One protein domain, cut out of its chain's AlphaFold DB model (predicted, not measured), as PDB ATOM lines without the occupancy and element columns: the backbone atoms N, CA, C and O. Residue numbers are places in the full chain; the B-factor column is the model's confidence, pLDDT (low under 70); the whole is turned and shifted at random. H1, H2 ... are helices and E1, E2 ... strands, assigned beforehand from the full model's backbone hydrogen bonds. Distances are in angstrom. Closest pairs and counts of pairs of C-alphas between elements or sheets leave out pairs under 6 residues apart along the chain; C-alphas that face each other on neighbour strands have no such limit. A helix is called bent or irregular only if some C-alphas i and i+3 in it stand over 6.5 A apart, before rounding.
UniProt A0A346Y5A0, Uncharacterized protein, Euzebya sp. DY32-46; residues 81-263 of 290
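Overview. This is residues 81 to 263 of the 290 residues of an uncharacterized protein of Euzebya sp. DY32-46 (UniProt A0A346Y5A0). A short helix, H8, sits in the middle of the body, between a four-stranded sheet, E1 to E4, and a two-stranded ribbon, E5 and E6. H2, H4 and H5 pack round H8, H9 fits between E6 and the strands E1 and E2, and H7 lies far out. The printed part has 183 residues, with nine named helices and six named strands in the order H1 E1 H2 H3 E2 E3 E4 E5 H4 H5 H6 H7 E6 H8 H9. Both sheets, E1 - E2 - E3 - E4 and E5 - E6, are antiparallel, and the class is mixed, helices and strands. The whole is compact and rounded, with a radius of gyration of the C-alphas of 15.7 A and spans of 46 by 39 by 28 A.

Along the chain. H1, residues 82 to 91, begins at C-alpha 82 (35.467, 122.105, 44.508). E1 is residues 104 to 107, H2 108 to 116 and H3 128 to 140, 19.8 A long. H1 and H3 are irregular: C-alphas 83 and 86 are 7.5 A apart, 136 and 139 9.1 A. E2, 142 to 145, E3, 149 to 153, and E4, 157 to 162, form a meander, each strand the antiparallel neighbour of the one before. E5, 166 to 173, is 21.0 A long. H4 is 174 to 183, H5 186 to 193, H6 201 to 214, 20.1 A long, and H7 221 to 227. E6, 230 to 237, bends by 51 degrees at residue 233. H8 is 246 to 254; H9, 256 to 261, ends at C-alpha 261 (52.620, 106.416, 54.052).

Arrangement. H8 touches H4 at a shallow tilt of 21 degrees, opposite ways, the closest C-alphas being those of Val 182 and Gly 246, 4.5 A. It is on the sheet E1 to E4 at a height of 9.4 A. H2 and H3, a helical hairpin, touch, closest at Ala 109 and Leu 134, C-alphas 5.1 A apart. H5 and H6, also one, touch at a tilt of 11 degrees. N 106 and O 143 of E1 and E2 are 2.8 A apart, N 144 and O 151 of E2 and E3 2.8 A, N 150 and O 161 of E3 and E4 2.9 A, N 170 and O 234 of E5 and E6 2.9 A, each within hydrogen-bond range. H9 only grazes the first sheet; the C-alphas of Ala 231 and Ser 259 are its closest to E6, 5.6 A. H1 and H7 only just touch, with 3 pairs of C-alphas within 8 A. Every O i to N i+4 pair is within range in H2, H5, H6, H7, H8 and H9, and 4 of 6 in H1, 7 of 9 in H3, 5 of 6 in H4.

Size, cuts and confidence. The C-alphas farthest apart, of Asp 122 and Asp 164, are 47.1 A apart. The printed part has no cut; the links H1 to E1 and H2 to H3 are long. Mean pLDDT of the printed part is 82.1, with residues 81 to 84, 118 to 123, 215 to 223, 226 to 228 and 263 under 70.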
ATOM      1  N   ARG A  81      31.359 119.954  45.003       57.28
ATOM      2  CA  ARG A  81      31.733 121.381  44.980       57.28
ATOM      3  C   ARG A  81      33.217 121.502  45.324       57.28
ATOM      4  O   ARG A  81      33.650 120.950  46.339       57.28
ATOM      5  N   LEU A  82      34.001 122.141  44.451       52.31
ATOM      6  CA  LEU A  82      35.467 122.105  44.508       52.31
ATOM      7  C   LEU A  82      36.068 123.059  45.542       52.31
ATOM      8  O   LEU A  82      37.143 122.767  46.065       52.31
ATOM      9  N   ASP A  83      35.358 124.130  45.903       55.94
ATOM     10  CA  ASP A  83      35.722 125.053  46.988       55.94
ATOM     11  C   ASP A  83      35.981 124.344  48.331       55.94
ATOM     12  O   ASP A  83      36.689 124.875  49.183       55.94
ATOM     13  N   ARG A  84      35.467 123.115  48.496       64.12
ATOM     14  CA  ARG A  84      35.706 122.241  49.654       64.12
ATOM     15  C   ARG A  84      36.552 121.007  49.357       64.12
ATOM     16  O   ARG A  84      36.874 120.277  50.290       64.12
ATOM     17  N   LEU A  85      36.916 120.728  48.104       74.00
ATOM     18  CA  LEU A  85      37.566 119.465  47.739       74.00
ATOM     19  C   LEU A  85      38.928 119.308  48.419       74.00
ATOM     20  O   LEU A  85      39.210 118.243  48.955       74.00
ATOM     21  N   THR A  86      39.749 120.356  48.478       72.94
ATOM     22  CA  THR A  86      41.027 120.296  49.207       72.94
ATOM     23  C   THR A  86      40.815 119.985  50.690       72.94
ATOM     24  O   THR A  86      41.499 119.118  51.237       72.94
ATOM     25  N   ASP A  87      39.837 120.619  51.338       72.75
ATOM     26  CA  ASP A  87      39.528 120.352  52.746       72.75
ATOM     27  C   ASP A  87      38.975 118.939  52.956       72.75
ATOM     28  O   ASP A  87      39.315 118.284  53.943       72.75
ATOM     29  N   VAL A  88      38.184 118.431  52.002       75.81
ATOM     30  CA  VAL A  88      37.726 117.034  51.968       75.81
ATOM     31  C   VAL A  88      38.935 116.113  51.880       75.81
ATOM     32  O   VAL A  88      39.114 115.272  52.753       75.81
ATOM     33  N   LEU A  89      39.829 116.303  50.910       79.69
ATOM     34  CA  LEU A  89      41.028 115.477  50.737       79.69
ATOM     35  C   LEU A  89      41.935 115.468  51.980       79.69
ATOM     36  O   LEU A  89      42.537 114.441  52.311       79.69
ATOM     37  N   LEU A  90      42.044 116.604  52.672       75.69
ATOM     38  CA  LEU A  90      42.802 116.721  53.919       75.69
ATOM     39  C   LEU A  90      42.067 116.111  55.124       75.69
ATOM     40  O   LEU A  90      42.726 115.676  56.068       75.69
ATOM     41  N   GLY A  91      40.732 116.071  55.102       75.38
ATOM     42  CA  GLY A  91      39.893 115.575  56.193       75.38
ATOM     43  C   GLY A  91      39.445 114.121  56.086       75.38
ATOM     44  O   GLY A  91      39.128 113.522  57.111       75.38
ATOM     45  N   LEU A  92      39.464 113.528  54.890       80.56
ATOM     46  CA  LEU A  92      39.010 112.154  54.660       80.56
ATOM     47  C   LEU A  92      39.832 111.134  55.450       80.56
ATOM     48  O   LEU A  92      39.291 110.136  55.918       80.56
ATOM     49  N   GLN A  93      41.143 111.360  55.582       79.31
ATOM     50  CA  GLN A  93      42.053 110.396  56.196       79.31
ATOM     51  C   GLN A  93      43.156 111.069  57.002       79.31
ATOM     52  O   GLN A  93      43.853 111.961  56.521       79.31
ATOM     53  N   GLN A  94      43.392 110.553  58.205       79.75
ATOM     54  CA  GLN A  94      44.602 110.867  58.955       79.75
ATOM     55  C   GLN A  94      45.760 109.996  58.474       79.75
ATOM     56  O   GLN A  94      45.620 108.786  58.293       79.75
ATOM     57  N   ALA A  95      46.916 110.626  58.272       78.38
ATOM     58  CA  ALA A  95      48.136 109.897  57.966       78.38
ATOM     59  C   ALA A  95      48.582 109.089  59.197       78.38
ATOM     60  O   ALA A  95      48.589 109.639  60.303       78.38
ATOM     61  N   PRO A  96      48.971 107.815  59.027       82.62
ATOM     62  CA  PRO A  96      49.517 107.027  60.123       82.62
ATOM     63  C   PRO A  96      50.866 107.598  60.579       82.62
ATOM     64  O   PRO A  96      51.599 108.213  59.797       82.62
ATOM     65  N   ALA A  97      51.211 107.365  61.845       83.75
ATOM     66  CA  ALA A  97      52.548 107.663  62.345       83.75
ATOM     67  C   ALA A  97      53.593 106.784  61.637       83.75
ATOM     68  O   ALA A  97      53.338 105.619  61.329       83.75
ATOM     69  N   LEU A  98      54.773 107.352  61.387       82.56
ATOM     70  CA  LEU A  98      55.890 106.651  60.760       82.56
ATOM     71  C   LEU A  98      57.006 106.380  61.786       82.56
ATOM     72  O   LEU A  98      57.264 107.238  62.632       82.56
ATOM     73  N   PRO A  99      57.719 105.240  61.687       84.25
ATOM     74  CA  PRO A  99      57.515 104.163  60.713       84.25
ATOM     75  C   PRO A  99      56.227 103.370  60.977       84.25
ATOM     76  O   PRO A  99      55.805 103.245  62.121       84.25
ATOM     77  N   LEU A 100      55.629 102.815  59.918       81.50
ATOM     78  CA  LEU A 100      54.476 101.924  60.059       81.50
ATOM     79  C   LEU A 100      54.874 100.691  60.876       81.50
ATOM     80  O   LEU A 100      55.819  99.988  60.518       81.50
ATOM     81  N   THR A 101      54.145 100.435  61.957       82.69
ATOM     82  CA  THR A 101      54.267  99.219  62.775       82.69
ATOM     83  C   THR A 101      53.166  98.203  62.475       82.69
ATOM     84  O   THR A 101      53.268  97.056  62.890       82.69
ATOM     85  N   ALA A 102      52.135  98.615  61.735       83.19
ATOM     86  CA  ALA A 102      51.017  97.793  61.293       83.19
ATOM     87  C   ALA A 102      50.586  98.206  59.872       83.19
ATOM     88  O   ALA A 102      50.884  99.331  59.452       83.19
ATOM     89  N   PRO A 103      49.885  97.331  59.127       87.19
ATOM     90  CA  PRO A 103      49.364  97.659  57.806       87.19
ATOM     91  C   PRO A 103      48.413  98.864  57.825       87.19
ATOM     92  O   PRO A 103      47.475  98.933  58.617       87.19
ATOM     93  N   PHE A 104      48.637  99.805  56.911       88.31
ATOM     94  CA  PHE A 104      47.750 100.928  56.638       88.31
ATOM     95  C   PHE A 104      46.957 100.660  55.358       88.31
ATOM     96  O   PHE A 104      47.517 100.634  54.262       88.31
ATOM     97  N   THR A 105      45.646 100.468  55.500       89.06
ATOM     98  CA  THR A 105      44.732 100.191  54.384       89.06
ATOM     99  C   THR A 105      44.005 101.452  53.945       89.06
ATOM    100  O   THR A 105      43.570 102.256  54.768       89.06
ATOM    101  N   VAL A 106      43.829 101.604  52.639       90.06
ATOM    102  CA  VAL A 106      42.993 102.624  52.011       90.06
ATOM    103  C   VAL A 106      42.068 101.930  51.027       90.06
ATOM    104  O   VAL A 106      42.554 101.260  50.124       90.06
ATOM    105  N   SER A 107      40.755 102.097  51.185       90.38
ATOM    106  CA  SER A 107      39.734 101.565  50.277       90.38
ATOM    107  C   SER A 107      38.974 102.703  49.608       90.38
ATOM    108  O   SER A 107      38.617 103.683  50.266       90.38
ATOM    109  N   ILE A 108      38.684 102.570  48.312       89.50
ATOM    110  CA  ILE A 108      37.859 103.557  47.605       89.50
ATOM    111  C   ILE A 108      36.439 103.613  48.173       89.50
ATOM    112  O   ILE A 108      35.875 104.696  48.276       89.50
ATOM    113  N   ALA A 109      35.876 102.472  48.583       88.25
ATOM    114  CA  ALA A 109      34.523 102.425  49.124       88.25
ATOM    115  C   ALA A 109      34.443 103.201  50.440       88.25
ATOM    116  O   ALA A 109      33.545 104.016  50.624       88.25
ATOM    117  N   GLU A 110      35.433 103.013  51.315       86.31
ATOM    118  CA  GLU A 110      35.528 103.752  52.573       86.31
ATOM    119  C   GLU A 110      35.707 105.257  52.343       86.31
ATOM    120  O   GLU A 110      35.076 106.061  53.022       86.31
ATOM    121  N   LEU A 111      36.547 105.644  51.378       88.19
ATOM    122  CA  LEU A 111      36.778 107.047  51.030       88.19
ATOM    123  C   LEU A 111      35.510 107.721  50.499       88.19
ATOM    124  O   LEU A 111      35.189 108.830  50.919       88.19
ATOM    125  N   LEU A 112      34.785 107.058  49.597       86.88
ATOM    126  CA  LEU A 112      33.556 107.594  49.013       86.88
ATOM    127  C   LEU A 112      32.407 107.631  50.028       86.88
ATOM    128  O   LEU A 112      31.662 108.604  50.042       86.88
ATOM    129  N   LEU A 113      32.296 106.640  50.920       84.00
ATOM    130  CA  LEU A 113      31.336 106.669  52.032       84.00
ATOM    131  C   LEU A 113      31.658 107.791  53.027       84.00
ATOM    132  O   LEU A 113      30.769 108.540  53.418       84.00
ATOM    133  N   ALA A 114      32.930 107.958  53.397       82.38
ATOM    134  CA  ALA A 114      33.352 109.054  54.267       82.38
ATOM    135  C   ALA A 114      33.105 110.422  53.616       82.38
ATOM    136  O   ALA A 114      32.777 111.381  54.309       82.38
ATOM    137  N   TRP A 115      33.229 110.520  52.291       82.50
ATOM    138  CA  TRP A 115      32.854 111.725  51.561       82.50
ATOM    139  C   TRP A 115      31.333 111.933  51.548       82.50
ATOM    140  O   TRP A 115      30.882 113.051  51.767       82.50
ATOM    141  N   ALA A 116      30.532 110.883  51.363       78.50
ATOM    142  CA  ALA A 116      29.072 110.971  51.367       78.50
ATOM    143  C   ALA A 116      28.508 111.559  52.665       78.50
ATOM    144  O   ALA A 116      27.654 112.435  52.622       78.50
ATOM    145  N   GLU A 117      29.038 111.148  53.819       74.44
ATOM    146  CA  GLU A 117      28.601 111.653  55.134       74.44
ATOM    147  C   GLU A 117      28.948 113.131  55.383       74.44
ATOM    148  O   GLU A 117      28.504 113.747  56.354       74.44
ATOM    149  N   VAL A 118      29.806 113.680  54.535       69.75
ATOM    150  CA  VAL A 118      30.370 115.023  54.621       69.75
ATOM    151  C   VAL A 118      29.766 115.959  53.579       69.75
ATOM    152  O   VAL A 118      29.669 117.169  53.811       69.75
ATOM    153  N   ALA A 119      29.487 115.411  52.400       65.50
ATOM    154  CA  ALA A 119      28.881 116.116  51.295       65.50
ATOM    155  C   ALA A 119      27.432 116.471  51.645       65.50
ATOM    156  O   ALA A 119      26.847 115.935  52.585       65.50
ATOM    157  N   ASP A 120      26.872 117.426  50.908       64.06
ATOM    158  CA  ASP A 120      25.467 117.781  51.075       64.06
ATOM    159  C   ASP A 120      24.588 116.557  50.778       64.06
ATOM    160  O   ASP A 120      24.835 115.851  49.794       64.06
ATOM    161  N   ALA A 121      23.587 116.298  51.624       58.88
ATOM    162  CA  ALA A 121      22.744 115.102  51.532       58.88
ATOM    163  C   ALA A 121      21.946 115.048  50.217       58.88
ATOM    164  O   ALA A 121      21.552 113.971  49.779       58.88
ATOM    165  N   ASP A 122      21.773 116.200  49.567       60.00
ATOM    166  CA  ASP A 122      21.066 116.344  48.295       60.00
ATOM    167  C   ASP A 122      21.960 116.084  47.059       60.00
ATOM    168  O   ASP A 122      21.493 116.166  45.924       60.00
ATOM    169  N   GLY A 123      23.260 115.807  47.241       69.69
ATOM    170  CA  GLY A 123      24.206 115.551  46.146       69.69
ATOM    171  C   GLY A 123      24.308 114.077  45.732       69.69
ATOM    172  O   GLY A 123      23.835 113.187  46.430       69.69
ATOM    173  N   PHE A 124      25.021 113.797  44.630       79.25
ATOM    174  CA  PHE A 124      25.269 112.432  44.115       79.25
ATOM    175  C   PHE A 124      25.615 111.385  45.196       79.25
ATOM    176  O   PHE A 124      25.092 110.274  45.165       79.25
ATOM    177  N   LEU A 125      26.492 111.722  46.149       77.50
ATOM    178  CA  LEU A 125      26.916 110.789  47.197       77.50
ATOM    179  C   LEU A 125      25.848 110.537  48.280       77.50
ATOM    180  O   LEU A 125      25.975 109.565  49.019       77.50
ATOM    181  N   GLY A 126      24.816 111.381  48.375       76.62
ATOM    182  CA  GLY A 126      23.692 111.229  49.302       76.62
ATOM    183  C   GLY A 126      22.642 110.206  48.853       76.62
ATOM    184  O   GLY A 126      21.803 109.800  49.653       76.62
ATOM    185  N   ASP A 127      22.703 109.737  47.604       83.38
ATOM    186  CA  ASP A 127      21.814 108.694  47.092       83.38
ATOM    187  C   ASP A 127      22.053 107.355  47.820       83.38
ATOM    188  O   ASP A 127      23.136 106.763  47.755       83.38
ATOM    189  N   GLU A 128      21.023 106.824  48.487       85.44
ATOM    190  CA  GLU A 128      21.102 105.561  49.235       85.44
ATOM    191  C   GLU A 128      21.554 104.369  48.368       85.44
ATOM    192  O   GLU A 128      22.177 103.421  48.870       85.44
ATOM    193  N   ARG A 129      21.285 104.411  47.054       89.12
ATOM    194  CA  ARG A 129      21.746 103.411  46.075       89.12
ATOM    195  C   ARG A 129      23.270 103.408  45.977       89.12
ATOM    196  O   ARG A 129      23.866 102.333  45.989       89.12
ATOM    197  N   VAL A 130      23.919 104.576  45.992       87.75
ATOM    198  CA  VAL A 130      25.392 104.687  46.014       87.75
ATOM    199  C   VAL A 130      25.949 104.002  47.258       87.75
ATOM    200  O   VAL A 130      26.835 103.155  47.155       87.75
ATOM    201  N   GLY A 131      25.379 104.286  48.433       86.31
ATOM    202  CA  GLY A 131      25.795 103.655  49.686       86.31
ATOM    203  C   GLY A 131      25.640 102.128  49.686       86.31
ATOM    204  O   GLY A 131      26.466 101.427  50.277       86.31
ATOM    205  N   ARG A 132      24.611 101.588  49.017       89.00
ATOM    206  CA  ARG A 132      24.446 100.137  48.818       89.00
ATOM    207  C   ARG A 132      25.531  99.555  47.916       89.00
ATOM    208  O   ARG A 132      26.200  98.612  48.336       89.00
ATOM    209  N   VAL A 133      25.764 100.143  46.741       88.69
ATOM    210  CA  VAL A 133      26.801  99.669  45.805       88.69
ATOM    211  C   VAL A 133      28.190  99.732  46.448       88.69
ATOM    212  O   VAL A 133      28.965  98.786  46.324       88.69
ATOM    213  N   LEU A 134      28.510 100.792  47.199       87.75
ATOM    214  CA  LEU A 134      29.799 100.919  47.894       87.75
ATOM    215  C   LEU A 134      29.991  99.856  48.984       87.75
ATOM    216  O   LEU A 134      31.090  99.315  49.117       87.75
ATOM    217  N   ARG A 135      28.936  99.496  49.726       85.94
ATOM    218  CA  ARG A 135      28.980  98.371  50.677       85.94
ATOM    219  C   ARG A 135      29.176  97.035  49.967       85.94
ATOM    220  O   ARG A 135      29.990  96.232  50.415       85.94
ATOM    221  N   LEU A 136      28.505  96.827  48.831       85.31
ATOM    222  CA  LEU A 136      28.715  95.640  48.003       85.31
ATOM    223  C   LEU A 136      30.127  95.584  47.430       85.31
ATOM    224  O   LEU A 136      30.690  94.497  47.369       85.31
ATOM    225  N   LEU A 137      30.719  96.719  47.050       82.69
ATOM    226  CA  LEU A 137      32.100  96.820  46.582       82.69
ATOM    227  C   LEU A 137      33.093  96.495  47.709       82.69
ATOM    228  O   LEU A 137      34.037  95.726  47.496       82.69
ATOM    229  N   GLY A 138      32.858  97.031  48.908       80.69
ATOM    230  CA  GLY A 138      33.657  96.789  50.107       80.69
ATOM    231  C   GLY A 138      35.148  97.061  49.885       80.69
ATOM    232  O   GLY A 138      35.545  98.018  49.221       80.69
ATOM    233  N   GLY A 139      36.005  96.181  50.402       75.06
ATOM    234  CA  GLY A 139      37.462  96.282  50.255       75.06
ATOM    235  C   GLY A 139      38.030  95.841  48.897       75.06
ATOM    236  O   GLY A 139      39.231  95.597  48.826       75.06
ATOM    237  N   ARG A 140      37.219  95.666  47.837       76.62
ATOM    238  CA  ARG A 140      37.685  95.146  46.528       76.62
ATOM    239  C   ARG A 140      38.619  96.093  45.780       76.62
ATOM    240  O   ARG A 140      39.413  95.630  44.973       76.62
ATOM    241  N   LEU A 141      38.538  97.391  46.042       85.88
ATOM    242  CA  LEU A 141      39.429  98.400  45.479       85.88
ATOM    243  C   LEU A 141      40.174  99.071  46.626       85.88
ATOM    244  O   LEU A 141      39.642  99.970  47.279       85.88
ATOM    245  N   ALA A 142      41.378  98.576  46.904       91.12
ATOM    246  CA  ALA A 142      42.143  98.969  48.076       91.12
ATOM    247  C   ALA A 142      43.655  98.958  47.832       91.12
ATOM    248  O   ALA A 142      44.173  98.165  47.045       91.12
ATOM    249  N   VAL A 143      44.375  99.798  48.565       92.12
ATOM    250  CA  VAL A 143      45.834  99.751  48.689       92.12
ATOM    251  C   VAL A 143      46.184  99.541  50.154       92.12
ATOM    252  O   VAL A 143      45.657 100.230  51.023       92.12
ATOM    253  N   VAL A 144      47.072  98.591  50.427       91.69
ATOM    254  CA  VAL A 144      47.586  98.304  51.768       91.69
ATOM    255  C   VAL A 144      49.086  98.538  51.770       91.69
ATOM    256  O   VAL A 144      49.810  97.904  51.004       91.69
ATOM    257  N   VAL A 145      49.551  99.427  52.637       91.25
ATOM    258  CA  VAL A 145      50.973  99.710  52.842       91.25
ATOM    259  C   VAL A 145      51.368  99.122  54.186       91.25
ATOM    260  O   VAL A 145      50.842  99.528  55.218       91.25
ATOM    261  N   GLY A 146      52.259  98.139  54.178       88.81
ATOM    262  CA  GLY A 146      52.723  97.451  55.378       88.81
ATOM    263  C   GLY A 146      54.229  97.590  55.591       88.81
ATOM    264  O   GLY A 146      54.938  98.128  54.734       88.81
ATOM    265  N   PRO A 147      54.739  97.081  56.723       84.75
ATOM    266  CA  PRO A 147      56.177  97.029  56.975       84.75
ATOM    267  C   PRO A 147      56.932  96.209  55.917       84.75
ATOM    268  O   PRO A 147      58.067  96.558  55.600       84.75
ATOM    269  N   ASP A 148      56.284  95.207  55.317       85.44
ATOM    270  CA  ASP A 148      56.933  94.242  54.413       85.44
ATOM    271  C   ASP A 148      56.747  94.560  52.920       85.44
ATOM    272  O   ASP A 148      57.509  94.093  52.073       85.44
ATOM    273  N   GLY A 149      55.774  95.404  52.570       88.31
ATOM    274  CA  GLY A 149      55.548  95.787  51.180       88.31
ATOM    275  C   GLY A 149      54.273  96.584  50.951       88.31
ATOM    276  O   GLY A 149      53.623  97.069  51.880       88.31
ATOM    277  N   ILE A 150      53.895  96.669  49.679       90.88
ATOM    278  CA  ILE A 150      52.667  97.309  49.218       90.88
ATOM    279  C   ILE A 150      51.779  96.296  48.497       90.88
ATOM    280  O   ILE A 150      52.218  95.567  47.608       90.88
ATOM    281  N   THR A 151      50.509  96.247  48.877       90.31
ATOM    282  CA  THR A 151      49.489  95.431  48.222       90.31
ATOM    283  C   THR A 151      48.514  96.339  47.501       90.31
ATOM    284  O   THR A 151      47.921  97.216  48.119       90.31
ATOM    285  N   VAL A 152      48.300  96.099  46.213       91.12
ATOM    286  CA  VAL A 152      47.260  96.759  45.425       91.12
ATOM    287  C   VAL A 152      46.186  95.730  45.100       91.12
ATOM    288  O   VAL A 152      46.468  94.662  44.556       91.12
ATOM    289  N   ARG A 153      44.945  96.040  45.456       87.94
ATOM    290  CA  ARG A 153      43.761  95.240  45.157       87.94
ATOM    291  C   ARG A 153      42.888  96.025  44.187       87.94
ATOM    292  O   ARG A 153      42.362  97.079  44.530       87.94
ATOM    293  N   GLY A 154      42.795  95.518  42.967       81.44
ATOM    294  CA  GLY A 154      41.815  95.926  41.975       81.44
ATOM    295  C   GLY A 154      40.555  95.064  42.053       81.44
ATOM    296  O   GLY A 154      40.521  94.049  42.746       81.44
ATOM    297  N   LEU A 155      39.549  95.419  41.252       77.06
ATOM    298  CA  LEU A 155      38.250  94.733  41.214       77.06
ATOM    299  C   LEU A 155      38.342  93.210  41.020       77.06
ATOM    300  O   LEU A 155      37.566  92.467  41.611       77.06
ATOM    301  N   LEU A 156      39.288  92.758  40.194       74.25
ATOM    302  CA  LEU A 156      39.415  91.353  39.788       74.25
ATOM    303  C   LEU A 156      40.721  90.696  40.243       74.25
ATOM    304  O   LEU A 156      40.850  89.476  40.162       74.25
ATOM    305  N   ARG A 157      41.708  91.489  40.666       77.62
ATOM    306  CA  ARG A 157      43.063  91.010  40.959       77.62
ATOM    307  C   ARG A 157      43.608  91.674  42.206       77.62
ATOM    308  O   ARG A 157      43.467  92.882  42.385       77.62
ATOM    309  N   ARG A 158      44.297  90.896  43.031       85.12
ATOM    310  CA  ARG A 158      45.146  91.390  44.117       85.12
ATOM    311  C   ARG A 158      46.601  91.160  43.739       85.12
ATOM    312  O   ARG A 158      46.900  90.178  43.077       85.12
ATOM    313  N   ARG A 159      47.486  92.053  44.178       85.44
ATOM    314  CA  ARG A 159      48.919  91.953  43.919       85.44
ATOM    315  C   ARG A 159      49.720  92.522  45.075       85.44
ATOM    316  O   ARG A 159      49.547  93.684  45.432       85.44
ATOM    317  N   HIS A 160      50.599  91.706  45.642       89.62
ATOM    318  CA  HIS A 160      51.546  92.123  46.672       89.62
ATOM    319  C   HIS A 160      52.931  92.349  46.059       89.62
ATOM    320  O   HIS A 160      53.388  91.556  45.238       89.62
ATOM    321  N   THR A 161      53.589  93.445  46.433       88.06
ATOM    322  CA  THR A 161      54.962  93.766  46.032       88.06
ATOM    323  C   THR A 161      55.788  94.046  47.289       88.06
ATOM    324  O   THR A 161      55.599  95.096  47.911       88.06
ATOM    325  N   PRO A 162      56.697  93.130  47.662       89.94
ATOM    326  CA  PRO A 162      57.655  93.353  48.737       89.94
ATOM    327  C   PRO A 162      58.542  94.574  48.468       89.94
ATOM    328  O   PRO A 162      58.843  94.886  47.310       89.94
ATOM    329  N   TRP A 163      58.984  95.268  49.520       89.31
ATOM    330  CA  TRP A 163      59.760  96.510  49.364       89.31
ATOM    331  C   TRP A 163      61.087  96.334  48.621       89.31
ATOM    332  O   TRP A 163      61.521  97.251  47.929       89.31
ATOM    333  N   ASP A 164      61.729  95.173  48.726       87.94
ATOM    334  CA  ASP A 164      62.982  94.857  48.028       87.94
ATOM    335  C   ASP A 164      62.805  94.676  46.506       87.94
ATOM    336  O   ASP A 164      63.780  94.767  45.751       87.94
ATOM    337  N   ARG A 165      61.564  94.472  46.043       87.75
ATOM    338  CA  ARG A 165      61.188  94.402  44.623       87.75
ATOM    339  C   ARG A 165      60.661  95.722  44.057       87.75
ATOM    340  O   ARG A 165      60.499  95.813  42.838       87.75
ATOM    341  N   VAL A 166      60.426  96.731  44.898       89.81
ATOM    342  CA  VAL A 166      60.070  98.091  44.467       89.81
ATOM    343  C   VAL A 166      61.347  98.843  44.086       89.81
ATOM    344  O   VAL A 166      62.215  99.079  44.924       89.81
ATOM    345  N   ASN A 167      61.464  99.241  42.819       89.62
ATOM    346  CA  ASN A 167      62.576 100.067  42.347       89.62
ATOM    347  C   ASN A 167      62.343 101.538  42.702       89.62
ATOM    348  O   ASN A 167      63.246 102.211  43.202       89.62
ATOM    349  N   ALA A 168      61.133 102.031  42.433       90.56
ATOM    350  CA  ALA A 168      60.736 103.403  42.697       90.56
ATOM    351  C   ALA A 168      59.218 103.516  42.883       90.56
ATOM    352  O   ALA A 168      58.433 102.722  42.369       90.56
ATOM    353  N   LEU A 169      58.813 104.547  43.617       92.62
ATOM    354  CA  LEU A 169      57.430 104.996  43.683       92.62
ATOM    355  C   LEU A 169      57.368 106.365  43.028       92.62
ATOM    356  O   LEU A 169      58.119 107.268  43.409       92.62
ATOM    357  N   GLU A 170      56.487 106.514  42.051       92.62
ATOM    358  CA  GLU A 170      56.333 107.767  41.329       92.62
ATOM    359  C   GLU A 170      55.085 108.491  41.774       92.62
ATOM    360  O   GLU A 170      54.029 107.901  42.008       92.62
ATOM    361  N   PHE A 171      55.223 109.805  41.861       93.25
ATOM    362  CA  PHE A 171      54.170 110.676  42.327       93.25
ATOM    363  C   PHE A 171      53.977 111.816  41.334       93.25
ATOM    364  O   PHE A 171      54.952 112.346  40.805       93.25
ATOM    365  N   ALA A 172      52.744 112.259  41.150       91.12
ATOM    366  CA  ALA A 172      52.400 113.431  40.352       91.12
ATOM    367  C   ALA A 172      51.618 114.417  41.215       91.12
ATOM    368  O   ALA A 172      51.138 114.066  42.297       91.12
ATOM    369  N   GLU A 173      51.512 115.661  40.765       89.38
ATOM    370  CA  GLU A 173      50.587 116.616  41.374       89.38
ATOM    371  C   GLU A 173      49.159 116.065  41.306       89.38
ATOM    372  O   GLU A 173      48.784 115.427  40.321       89.38
ATOM    373  N   ARG A 174      48.333 116.311  42.332       88.25
ATOM    374  CA  ARG A 174      46.951 115.788  42.344       88.25
ATOM    375  C   ARG A 174      46.116 116.255  41.161       88.25
ATOM    376  O   ARG A 174      45.226 115.531  40.734       88.25
ATOM    377  N   TYR A 175      46.425 117.427  40.616       84.31
ATOM    378  CA  TYR A 175      45.799 117.892  39.389       84.31
ATOM    379  C   TYR A 175      46.124 116.985  38.188       84.31
ATOM    380  O   TYR A 175      45.210 116.490  37.534       84.31
ATOM    381  N   GLN A 176      47.410 116.727  37.929       86.44
ATOM    382  CA  GLN A 176      47.849 115.825  36.853       86.44
ATOM    383  C   GLN A 176      47.323 114.406  37.075       86.44
ATOM    384  O   GLN A 176      46.834 113.770  36.153       86.44
ATOM    385  N   MET A 177      47.323 113.946  38.328       89.75
ATOM    386  CA  MET A 177      46.714 112.677  38.711       89.75
ATOM    387  C   MET A 177      45.236 112.592  38.297       89.75
ATOM    388  O   MET A 177      44.821 111.615  37.678       89.75
ATOM    389  N   LEU A 178      44.431 113.606  38.630       87.06
ATOM    390  CA  LEU A 178      43.011 113.633  38.280       87.06
ATOM    391  C   LEU A 178      42.813 113.585  36.759       87.06
ATOM    392  O   LEU A 178      42.009 112.802  36.260       87.06
ATOM    393  N   ARG A 179      43.567 114.399  36.022       84.81
ATOM    394  CA  ARG A 179      43.431 114.506  34.570       84.81
ATOM    395  C   ARG A 179      43.903 113.241  33.849       84.81
ATOM    396  O   ARG A 179      43.122 112.622  33.135       84.81
ATOM    397  N   ASP A 180      45.149 112.853  34.079       87.00
ATOM    398  CA  ASP A 180      45.869 111.909  33.218       87.00
ATOM    399  C   ASP A 180      45.672 110.453  33.670       87.00
ATOM    400  O   ASP A 180      45.817 109.511  32.894       87.00
ATOM    401  N   HIS A 181      45.336 110.243  34.946       89.19
ATOM    402  CA  HIS A 181      45.212 108.902  35.515       89.19
ATOM    403  C   HIS A 181      43.785 108.546  35.914       89.19
ATOM    404  O   HIS A 181      43.384 107.394  35.738       89.19
ATOM    405  N   VAL A 182      43.014 109.492  36.455       88.75
ATOM    406  CA  VAL A 182      41.637 109.227  36.897       88.75
ATOM    407  C   VAL A 182      40.674 109.294  35.715       88.75
ATOM    408  O   VAL A 182      40.108 108.265  35.353       88.75
ATOM    409  N   LEU A 183      40.534 110.461  35.077       84.31
ATOM    410  CA  LEU A 183      39.561 110.672  33.997       84.31
ATOM    411  C   LEU A 183      39.834 109.773  32.786       84.31
ATOM    412  O   LEU A 183      38.936 109.069  32.328       84.31
ATOM    413  N   GLU A 184      41.084 109.703  32.324       83.88
ATOM    414  CA  GLU A 184      41.451 108.829  31.202       83.88
ATOM    415  C   GLU A 184      41.292 107.331  31.511       83.88
ATOM    416  O   GLU A 184      41.115 106.522  30.604       83.88
ATOM    417  N   GLY A 185      41.389 106.932  32.782       83.38
ATOM    418  CA  GLY A 185      41.370 105.524  33.175       83.38
ATOM    419  C   GLY A 185      39.973 104.916  33.323       83.38
ATOM    420  O   GLY A 185      39.852 103.693  33.387       83.38
ATOM    421  N   PHE A 186      38.910 105.723  33.371       83.62
ATOM    422  CA  PHE A 186      37.563 105.205  33.635       83.62
ATOM    423  C   PHE A 186      36.930 104.441  32.474       83.62
ATOM    424  O   PHE A 186      36.077 103.585  32.715       83.62
ATOM    425  N   ALA A 187      37.350 104.691  31.232       79.06
ATOM    426  CA  ALA A 187      36.889 103.900  30.091       79.06
ATOM    427  C   ALA A 187      37.225 102.407  30.279       79.06
ATOM    428  O   ALA A 187      36.364 101.542  30.101       79.06
ATOM    429  N   ASP A 188      38.443 102.109  30.739       78.50
ATOM    430  CA  ASP A 188      38.874 100.744  31.049       78.50
ATOM    431  C   ASP A 188      38.076 100.140  32.208       78.50
ATOM    432  O   ASP A 188      37.755  98.947  32.197       78.50
ATOM    433  N   ASP A 189      37.736 100.943  33.213       79.50
ATOM    434  CA  ASP A 189      36.962 100.467  34.356       79.50
ATOM    435  C   ASP A 189      35.514 100.166  34.005       79.50
ATOM    436  O   ASP A 189      34.990  99.172  34.499       79.50
ATOM    437  N   LEU A 190      34.884 100.941  33.119       77.00
ATOM    438  CA  LEU A 190      33.560 100.609  32.590       77.00
ATOM    439  C   LEU A 190      33.577  99.246  31.886       77.00
ATOM    440  O   LEU A 190      32.702  98.414  32.129       77.00
ATOM    441  N   VAL A 191      34.606  98.973  31.077       78.50
ATOM    442  CA  VAL A 191      34.788  97.668  30.415       78.50
ATOM    443  C   VAL A 191      35.016  96.548  31.437       78.50
ATOM    444  O   VAL A 191      34.499  95.439  31.279       78.50
ATOM    445  N   ARG A 192      35.785  96.812  32.498       75.81
ATOM    446  CA  ARG A 192      36.063  95.832  33.560       75.81
ATOM    447  C   ARG A 192      34.859  95.589  34.463       75.81
ATOM    448  O   ARG A 192      34.678  94.450  34.885       75.81
ATOM    449  N   ALA A 193      34.045  96.606  34.733       76.12
ATOM    450  CA  ALA A 193      32.878  96.534  35.607       76.12
ATOM    451  C   ALA A 193      31.863  95.491  35.124       76.12
ATOM    452  O   ALA A 193      31.311  94.774  35.947       76.12
ATOM    453  N   VAL A 194      31.719  95.302  33.804       72.50
ATOM    454  CA  VAL A 194      30.870  94.246  33.207       72.50
ATOM    455  C   VAL A 194      31.245  92.838  33.691       72.50
ATOM    456  O   VAL A 194      30.416  91.936  33.705       72.50
ATOM    457  N   ARG A 195      32.504  92.624  34.084       77.06
ATOM    458  CA  ARG A 195      33.007  91.320  34.544       77.06
ATOM    459  C   ARG A 195      32.922  91.147  36.059       77.06
ATOM    460  O   ARG A 195      33.299  90.093  36.564       77.06
ATOM    461  N   VAL A 196      32.505  92.179  36.784       76.75
ATOM    462  CA  VAL A 196      32.432  92.178  38.243       76.75
ATOM    463  C   VAL A 196      30.973  91.952  38.632       76.75
ATOM    464  O   VAL A 196      30.136  92.780  38.287       76.75
ATOM    465  N   PRO A 197      30.642  90.878  39.369       80.88
ATOM    466  CA  PRO A 197      29.267  90.597  39.772       80.88
ATOM    467  C   PRO A 197      28.880  91.455  40.988       80.88
ATOM    468  O   PRO A 197      28.650  90.947  42.084       80.88
ATOM    469  N   VAL A 198      28.894  92.778  40.809       85.25
ATOM    470  CA  VAL A 198      28.417  93.767  41.782       85.25
ATOM    471  C   VAL A 198      27.310  94.567  41.094       85.25
ATOM    472  O   VAL A 198      27.627  95.369  40.213       85.25
ATOM    473  N   PRO A 199      26.037  94.351  41.462       88.88
ATOM    474  CA  PRO A 199      24.928  95.054  40.833       88.88
ATOM    475  C   PRO A 199      25.009  96.557  41.123       88.88
ATOM    476  O   PRO A 199      25.374  96.974  42.228       88.88
ATOM    477  N   GLY A 200      24.716  97.377  40.114       89.12
ATOM    478  CA  GLY A 200      24.782  98.838  40.183       89.12
ATOM    479  C   GLY A 200      26.200  99.412  40.057       89.12
ATOM    480  O   GLY A 200      26.381 100.629  40.153       89.12
ATOM    481  N   LEU A 201      27.232  98.580  39.854       89.06
ATOM    482  CA  LEU A 201      28.613  99.056  39.726       89.06
ATOM    483  C   LEU A 201      28.828  99.854  38.436       89.06
ATOM    484  O   LEU A 201      29.526 100.869  38.464       89.06
ATOM    485  N   ARG A 202      28.238  99.430  37.310       89.00
ATOM    486  CA  ARG A 202      28.365 100.155  36.034       89.00
ATOM    487  C   ARG A 202      27.698 101.521  36.150       89.00
ATOM    488  O   ARG A 202      28.272 102.523  35.722       89.00
ATOM    489  N   TRP A 203      26.526 101.571  36.774       89.88
ATOM    490  CA  TRP A 203      25.851 102.820  37.111       89.88
ATOM    491  C   TRP A 203      26.710 103.734  37.994       89.88
ATOM    492  O   TRP A 203      26.908 104.898  37.642       89.88
ATOM    493  N   LEU A 204      27.289 103.205  39.077       88.81
ATOM    494  CA  LEU A 204      28.141 103.977  39.983       88.81
ATOM    495  C   LEU A 204      29.362 104.562  39.261       88.81
ATOM    496  O   LEU A 204      29.658 105.743  39.432       88.81
ATOM    497  N   VAL A 205      30.057 103.768  38.440       87.69
ATOM    498  CA  VAL A 205      31.223 104.247  37.679       87.69
ATOM    499  C   VAL A 205      30.821 105.390  36.745       87.69
ATOM    500  O   VAL A 205      31.475 106.428  36.759       87.69
ATOM    501  N   ARG A 206      29.712 105.259  35.998       86.06
ATOM    502  CA  ARG A 206      29.209 106.339  35.125       86.06
ATOM    503  C   ARG A 206      28.881 107.613  35.905       86.06
ATOM    504  O   ARG A 206      29.235 108.701  35.464       86.06
ATOM    505  N   LYS A 207      28.246 107.485  37.072       84.88
ATOM    506  CA  LYS A 207      27.930 108.627  37.942       84.88
ATOM    507  C   LYS A 207      29.185 109.328  38.466       84.88
ATOM    508  O   LYS A 207      29.243 110.551  38.433       84.88
ATOM    509  N   VAL A 208      30.189 108.570  38.911       85.06
ATOM    510  CA  VAL A 208      31.469 109.121  39.387       85.06
ATOM    511  C   VAL A 208      32.202 109.856  38.263       85.06
ATOM    512  O   VAL A 208      32.691 110.958  38.493       85.06
ATOM    513  N   VAL A 209      32.240 109.286  37.053       82.69
ATOM    514  CA  VAL A 209      32.808 109.946  35.864       82.69
ATOM    515  C   VAL A 209      32.083 111.255  35.582       82.69
ATOM    516  O   VAL A 209      32.724 112.300  35.540       82.69
ATOM    517  N   GLY A 210      30.750 111.211  35.480       80.31
ATOM    518  CA  GLY A 210      29.943 112.402  35.227       80.31
ATOM    519  C   GLY A 210      30.168 113.480  36.284       80.31
ATOM    520  O   GLY A 210      30.367 114.641  35.940       80.31
ATOM    521  N   ALA A 211      30.229 113.109  37.564       79.88
ATOM    522  CA  ALA A 211      30.511 114.056  38.637       79.88
ATOM    523  C   ALA A 211      31.900 114.697  38.481       79.88
ATOM    524  O   ALA A 211      32.026 115.912  38.604       79.88
ATOM    525  N   LEU A 212      32.937 113.906  38.180       77.69
ATOM    526  CA  LEU A 212      34.309 114.399  38.020       77.69
ATOM    527  C   LEU A 212      34.497 115.267  36.768       77.69
ATOM    528  O   LEU A 212      35.312 116.181  36.801       77.69
ATOM    529  N   GLU A 213      33.754 115.034  35.687       75.19
ATOM    530  CA  GLU A 213      33.783 115.900  34.498       75.19
ATOM    531  C   GLU A 213      33.191 117.286  34.786       75.19
ATOM    532  O   GLU A 213      33.740 118.301  34.358       75.19
ATOM    533  N   HIS A 214      32.122 117.349  35.585       73.69
ATOM    534  CA  HIS A 214      31.511 118.614  36.010       73.69
ATOM    535  C   HIS A 214      32.351 119.365  37.059       73.69
ATOM    536  O   HIS A 214      32.088 120.536  37.331       73.69
ATOM    537  N   LEU A 215      33.377 118.719  37.624       66.75
ATOM    538  CA  LEU A 215      34.290 119.294  38.611       66.75
ATOM    539  C   LEU A 215      35.450 120.116  38.038       66.75
ATOM    540  O   LEU A 215      36.264 120.624  38.806       66.75
ATOM    541  N   VAL A 216      35.581 120.261  36.720       62.75
ATOM    542  CA  VAL A 216      36.779 120.872  36.119       62.75
ATOM    543  C   VAL A 216      36.577 122.327  35.633       62.75
ATOM    544  O   VAL A 216      36.912 122.619  34.485       62.75
ATOM    545  N   PRO A 217      36.072 123.300  36.428       62.53
ATOM    546  CA  PRO A 217      36.275 124.711  36.094       62.53
ATOM    547  C   PRO A 217      37.755 125.110  36.234       62.53
ATOM    548  O   PRO A 217      38.413 124.764  37.215       62.53
ATOM    549  N   GLU A 218      38.284 125.896  35.289       60.12
ATOM    550  CA  GLU A 218      39.697 126.328  35.273       60.12
ATOM    551  C   GLU A 218      40.137 127.114  36.528       60.12
ATOM    552  O   GLU A 218      41.295 127.021  36.938       60.12
ATOM    553  N   GLU A 219      39.230 127.859  37.168       58.16
ATOM    554  CA  GLU A 219      39.548 128.759  38.290       58.16
ATOM    555  C   GLU A 219      39.837 128.014  39.608       58.16
ATOM    556  O   GLU A 219      40.685 128.437  40.396       58.16
ATOM    557  N   GLU A 220      39.210 126.855  39.834       58.62
ATOM    558  CA  GLU A 220      39.397 126.046  41.051       58.62
ATOM    559  C   GLU A 220      40.619 125.100  40.948       58.62
ATOM    560  O   GLU A 220      41.098 124.546  41.944       58.62
ATOM    561  N   MET A 221      41.210 124.987  39.751       62.56
ATOM    562  CA  MET A 221      42.410 124.185  39.471       62.56
ATOM    563  C   MET A 221      43.677 124.754  40.114       62.56
ATOM    564  O   MET A 221      44.599 123.999  40.429       62.56
ATOM    565  N   ALA A 222      43.736 126.072  40.321       66.19
ATOM    566  CA  ALA A 222      44.879 126.725  40.958       66.19
ATOM    567  C   ALA A 222      45.055 126.250  42.409       66.19
ATOM    568  O   ALA A 222      46.164 125.917  42.826       66.19
ATOM    569  N   HIS A 223      43.953 126.106  43.149       67.88
ATOM    570  CA  HIS A 223      44.010 125.701  44.550       67.88
ATOM    571  C   HIS A 223      44.447 124.237  44.725       67.88
ATOM    572  O   HIS A 223      45.254 123.935  45.602       67.88
ATOM    573  N   LEU A 224      43.993 123.321  43.860       70.25
ATOM    574  CA  LEU A 224      44.463 121.928  43.870       70.25
ATOM    575  C   LEU A 224      45.942 121.796  43.486       70.25
ATOM    576  O   LEU A 224      46.634 120.947  44.052       70.25
ATOM    577  N   ARG A 225      46.433 122.622  42.550       70.69
ATOM    578  CA  ARG A 225      47.860 122.672  42.189       70.69
ATOM    579  C   ARG A 225      48.720 123.129  43.369       70.69
ATOM    580  O   ARG A 225      49.758 122.530  43.627       70.69
ATOM    581  N   GLU A 226      48.267 124.133  44.117       68.06
ATOM    582  CA  GLU A 226      49.024 124.693  45.243       68.06
ATOM    583  C   GLU A 226      48.902 123.870  46.538       68.06
ATOM    584  O   GLU A 226      49.897 123.655  47.232       68.06
ATOM    585  N   ALA A 227      47.703 123.383  46.877       68.25
ATOM    586  CA  ALA A 227      47.398 122.790  48.185       68.25
ATOM    587  C   ALA A 227      47.151 121.270  48.161       68.25
ATOM    588  O   ALA A 227      47.205 120.620  49.210       68.25
ATOM    589  N   GLY A 228      46.914 120.669  46.990       68.19
ATOM    590  CA  GLY A 228      46.589 119.243  46.865       68.19
ATOM    591  C   GLY A 228      47.774 118.310  47.135       68.19
ATOM    592  O   GLY A 228      47.594 117.141  47.484       68.19
ATOM    593  N   GLY A 229      49.009 118.796  47.024       83.88
ATOM    594  CA  GLY A 229      50.201 117.963  47.160       83.88
ATOM    595  C   GLY A 229      50.298 116.899  46.060       83.88
ATOM    596  O   GLY A 229      49.778 117.066  44.955       83.88
ATOM    597  N   ARG A 230      50.989 115.792  46.354       89.12
ATOM    598  CA  ARG A 230      51.260 114.732  45.371       89.12
ATOM    599  C   ARG A 230      50.489 113.448  45.668       89.12
ATOM    600  O   ARG A 230      50.217 113.151  46.835       89.12
ATOM    601  N   ALA A 231      50.152 112.706  44.618       92.06
ATOM    602  CA  ALA A 231      49.507 111.395  44.660       92.06
ATOM    603  C   ALA A 231      50.393 110.332  44.000       92.06
ATOM    604  O   ALA A 231      51.121 110.640  43.059       92.06
ATOM    605  N   LEU A 232      50.344 109.097  44.508       93.75
ATOM    606  CA  LEU A 232      51.027 107.947  43.908       93.75
ATOM    607  C   LEU A 232      50.397 107.631  42.544       93.75
ATOM    608  O   LEU A 232      49.189 107.393  42.478       93.75
ATOM    609  N   VAL A 233      51.221 107.593  41.495       93.62
ATOM    610  CA  VAL A 233      50.781 107.340  40.109       93.62
ATOM    611  C   VAL A 233      51.320 106.037  39.540       93.62
ATOM    612  O   VAL A 233      50.653 105.405  38.724       93.62
ATOM    613  N   ARG A 234      52.500 105.598  39.993       92.44
ATOM    614  CA  ARG A 234      53.145 104.377  39.500       92.44
ATOM    615  C   ARG A 234      53.971 103.704  40.591       92.44
ATOM    616  O   ARG A 234      54.622 104.369  41.396       92.44
ATOM    617  N   ILE A 235      53.951 102.377  40.592       91.38
ATOM    618  CA  ILE A 235      54.866 101.523  41.352       91.38
ATOM    619  C   ILE A 235      55.797 100.866  40.332       91.38
ATOM    620  O   ILE A 235      55.392  99.927  39.639       91.38
ATOM    621  N   ASP A 236      57.023 101.383  40.236       90.00
ATOM    622  CA  ASP A 236      58.090 100.800  39.422       90.00
ATOM    623  C   ASP A 236      58.698  99.629  40.187       90.00
ATOM    624  O   ASP A 236      59.124  99.754  41.344       90.00
ATOM    625  N   ARG A 237      58.720  98.466  39.550       86.25
ATOM    626  CA  ARG A 237      59.154  97.225  40.184       86.25
ATOM    627  C   ARG A 237      59.874  96.334  39.199       86.25
ATOM    628  O   ARG A 237      59.713  96.422  37.987       86.25
ATOM    629  N   ARG A 238      60.664  95.411  39.738       76.06
ATOM    630  CA  ARG A 238      61.376  94.425  38.919       76.06
ATOM    631  C   ARG A 238      60.377  93.494  38.222       76.06
ATOM    632  O   ARG A 238      59.849  92.581  38.849       76.06
ATOM    633  N   GLY A 239      60.122  93.736  36.937       70.50
ATOM    634  CA  GLY A 239      59.346  92.859  36.054       70.50
ATOM    635  C   GLY A 239      58.251  93.584  35.272       70.50
ATOM    636  O   GLY A 239      58.327  93.659  34.053       70.50
ATOM    637  N   PHE A 240      57.236  94.105  35.962       74.31
ATOM    638  CA  PHE A 240      56.084  94.769  35.337       74.31
ATOM    639  C   PHE A 240      55.655  95.949  36.173       74.31
ATOM    640  O   PHE A 240      55.391  95.742  37.343       74.31
ATOM    641  N   ASP A 241      55.458  97.130  35.613       84.75
ATOM    642  CA  ASP A 241      55.016  98.271  36.413       84.75
ATOM    643  C   ASP A 241      53.527  98.195  36.757       84.75
ATOM    644  O   ASP A 241      52.767  97.400  36.193       84.75
ATOM    645  N   LEU A 242      53.115  98.957  37.767       87.38
ATOM    646  CA  LEU A 242      51.705  99.128  38.102       87.38
ATOM    647  C   LEU A 242      51.370 100.613  38.084       87.38
ATOM    648  O   LEU A 242      51.888 101.372  38.899       87.38
ATOM    649  N   GLU A 243      50.494 101.006  37.164       90.38
ATOM    650  CA  GLU A 243      49.957 102.362  37.094       90.38
ATOM    651  C   GLU A 243      48.648 102.472  37.878       90.38
ATOM    652  O   GLU A 243      47.759 101.622  37.787       90.38
ATOM    653  N   MET A 244      48.517 103.556  38.636       92.12
ATOM    654  CA  MET A 244      47.316 103.890  39.394       92.12
ATOM    655  C   MET A 244      46.340 104.623  38.467       92.12
ATOM    656  O   MET A 244      46.291 105.846  38.481       92.12
ATOM    657  N   ARG A 245      45.597 103.897  37.622       91.38
ATOM    658  CA  ARG A 245      44.610 104.475  36.682       91.38
ATOM    659  C   ARG A 245      43.163 104.191  37.093       91.38
ATOM    660  O   ARG A 245      42.905 103.262  37.863       91.38
ATOM    661  N   GLY A 246      42.233 104.996  36.586       90.00
ATOM    662  CA  GLY A 246      40.792 104.841  36.776       90.00
ATOM    663  C   GLY A 246      40.426 104.895  38.256       90.00
ATOM    664  O   GLY A 246      40.817 105.819  38.962       90.00
ATOM    665  N   ALA A 247      39.761 103.868  38.765       88.62
ATOM    666  CA  ALA A 247      39.328 103.722  40.143       88.62
ATOM    667  C   ALA A 247      40.509 103.563  41.109       88.62
ATOM    668  O   ALA A 247      40.471 104.092  42.217       88.62
ATOM    669  N   LEU A 248      41.596 102.896  40.701       90.50
ATOM    670  CA  LEU A 248      42.830 102.900  41.497       90.50
ATOM    671  C   LEU A 248      43.452 104.292  41.528       90.50
ATOM    672  O   LEU A 248      43.982 104.699  42.560       90.50
ATOM    673  N   GLY A 249      43.346 105.029  40.426       91.75
ATOM    674  CA  GLY A 249      43.758 106.419  40.398       91.75
ATOM    675  C   GLY A 249      42.896 107.292  41.309       91.75
ATOM    676  O   GLY A 249      43.415 108.077  42.096       91.75
ATOM    677  N   LEU A 250      41.574 107.116  41.275       92.06
ATOM    678  CA  LEU A 250      40.651 107.859  42.126       92.06
ATOM    679  C   LEU A 250      40.955 107.592  43.604       92.06
ATOM    680  O   LEU A 250      40.973 108.519  44.408       92.06
ATOM    681  N   LEU A 251      41.288 106.350  43.960       93.12
ATOM    682  CA  LEU A 251      41.720 105.995  45.309       93.12
ATOM    683  C   LEU A 251      42.961 106.789  45.746       93.12
ATOM    684  O   LEU A 251      42.962 107.364  46.838       93.12
ATOM    685  N   THR A 252      44.018 106.853  44.928       92.62
ATOM    686  CA  THR A 252      45.236 107.595  45.309       92.62
ATOM    687  C   THR A 252      45.040 109.110  45.251       92.62
ATOM    688  O   THR A 252      45.629 109.833  46.062       92.62
ATOM    689  N   PHE A 253      44.167 109.595  44.365       91.56
ATOM    690  CA  PHE A 253      43.727 110.987  44.301       91.56
ATOM    691  C   PHE A 253      42.938 111.408  45.548       91.56
ATOM    692  O   PHE A 253      43.170 112.497  46.068       91.56
ATOM    693  N   LEU A 254      42.062 110.550  46.068       89.81
ATOM    694  CA  LEU A 254      41.284 110.834  47.275       89.81
ATOM    695  C   LEU A 254      42.123 110.692  48.555       89.81
ATOM    696  O   LEU A 254      41.890 111.391  49.539       89.81
ATOM    697  N   SER A 255      43.134 109.818  48.550       90.75
ATOM    698  CA  SER A 255      43.957 109.554  49.731       90.75
ATOM    699  C   SER A 255      45.233 110.398  49.799       90.75
ATOM    700  O   SER A 255      46.275 110.097  49.200       90.75
ATOM    701  N   THR A 256      45.197 111.438  50.631       87.75
ATOM    702  CA  THR A 256      46.400 112.190  51.031       87.75
ATOM    703  C   THR A 256      47.307 111.378  51.958       87.75
ATOM    704  O   THR A 256      48.534 111.405  51.819       87.75
ATOM    705  N   ALA A 257      46.711 110.587  52.850       87.19
ATOM    706  CA  ALA A 257      47.407 109.725  53.797       87.19
ATOM    707  C   ALA A 257      48.234 108.620  53.118       87.19
ATOM    708  O   ALA A 257      49.372 108.384  53.529       87.19
ATOM    709  N   LEU A 258      47.723 107.996  52.048       89.81
ATOM    710  CA  LEU A 258      48.438 106.943  51.319       89.81
ATOM    711  C   LEU A 258      49.776 107.448  50.787       89.81
ATOM    712  O   LEU A 258      50.814 106.822  50.990       89.81
ATOM    713  N   SER A 259      49.763 108.624  50.163       86.62
ATOM    714  CA  SER A 259      50.969 109.197  49.562       86.62
ATOM    715  C   SER A 259      52.040 109.491  50.616       86.62
ATOM    716  O   SER A 259      53.218 109.250  50.375       86.62
ATOM    717  N   ARG A 260      51.624 109.913  51.818       83.69
ATOM    718  CA  ARG A 260      52.516 110.114  52.972       83.69
ATOM    719  C   ARG A 260      53.038 108.794  53.546       83.69
ATOM    720  O   ARG A 260      54.201 108.724  53.937       83.69
ATOM    721  N   SER A 261      52.216 107.745  53.566       83.38
ATOM    722  CA  SER A 261      52.620 106.416  54.052       83.38
ATOM    723  C   SER A 261      53.631 105.713  53.136       83.38
ATOM    724  O   SER A 261      54.444 104.927  53.608       83.38
ATOM    725  N   CYS A 262      53.624 106.054  51.844       81.00
ATOM    726  CA  CYS A 262      54.524 105.517  50.826       81.00
ATOM    727  C   CYS A 262      55.864 106.267  50.709       81.00
ATOM    728  O   CYS A 262      56.700 105.897  49.885       81.00
ATOM    729  N   THR A 263      56.085 107.347  51.466       64.19
ATOM    730  CA  THR A 263      57.277 108.191  51.280       64.19
ATOM    731  C   THR A 263      58.560 107.409  51.622       64.19
ATOM    732  O   THR A 263      58.620 106.794  52.691       64.19
TER     733      THR A 263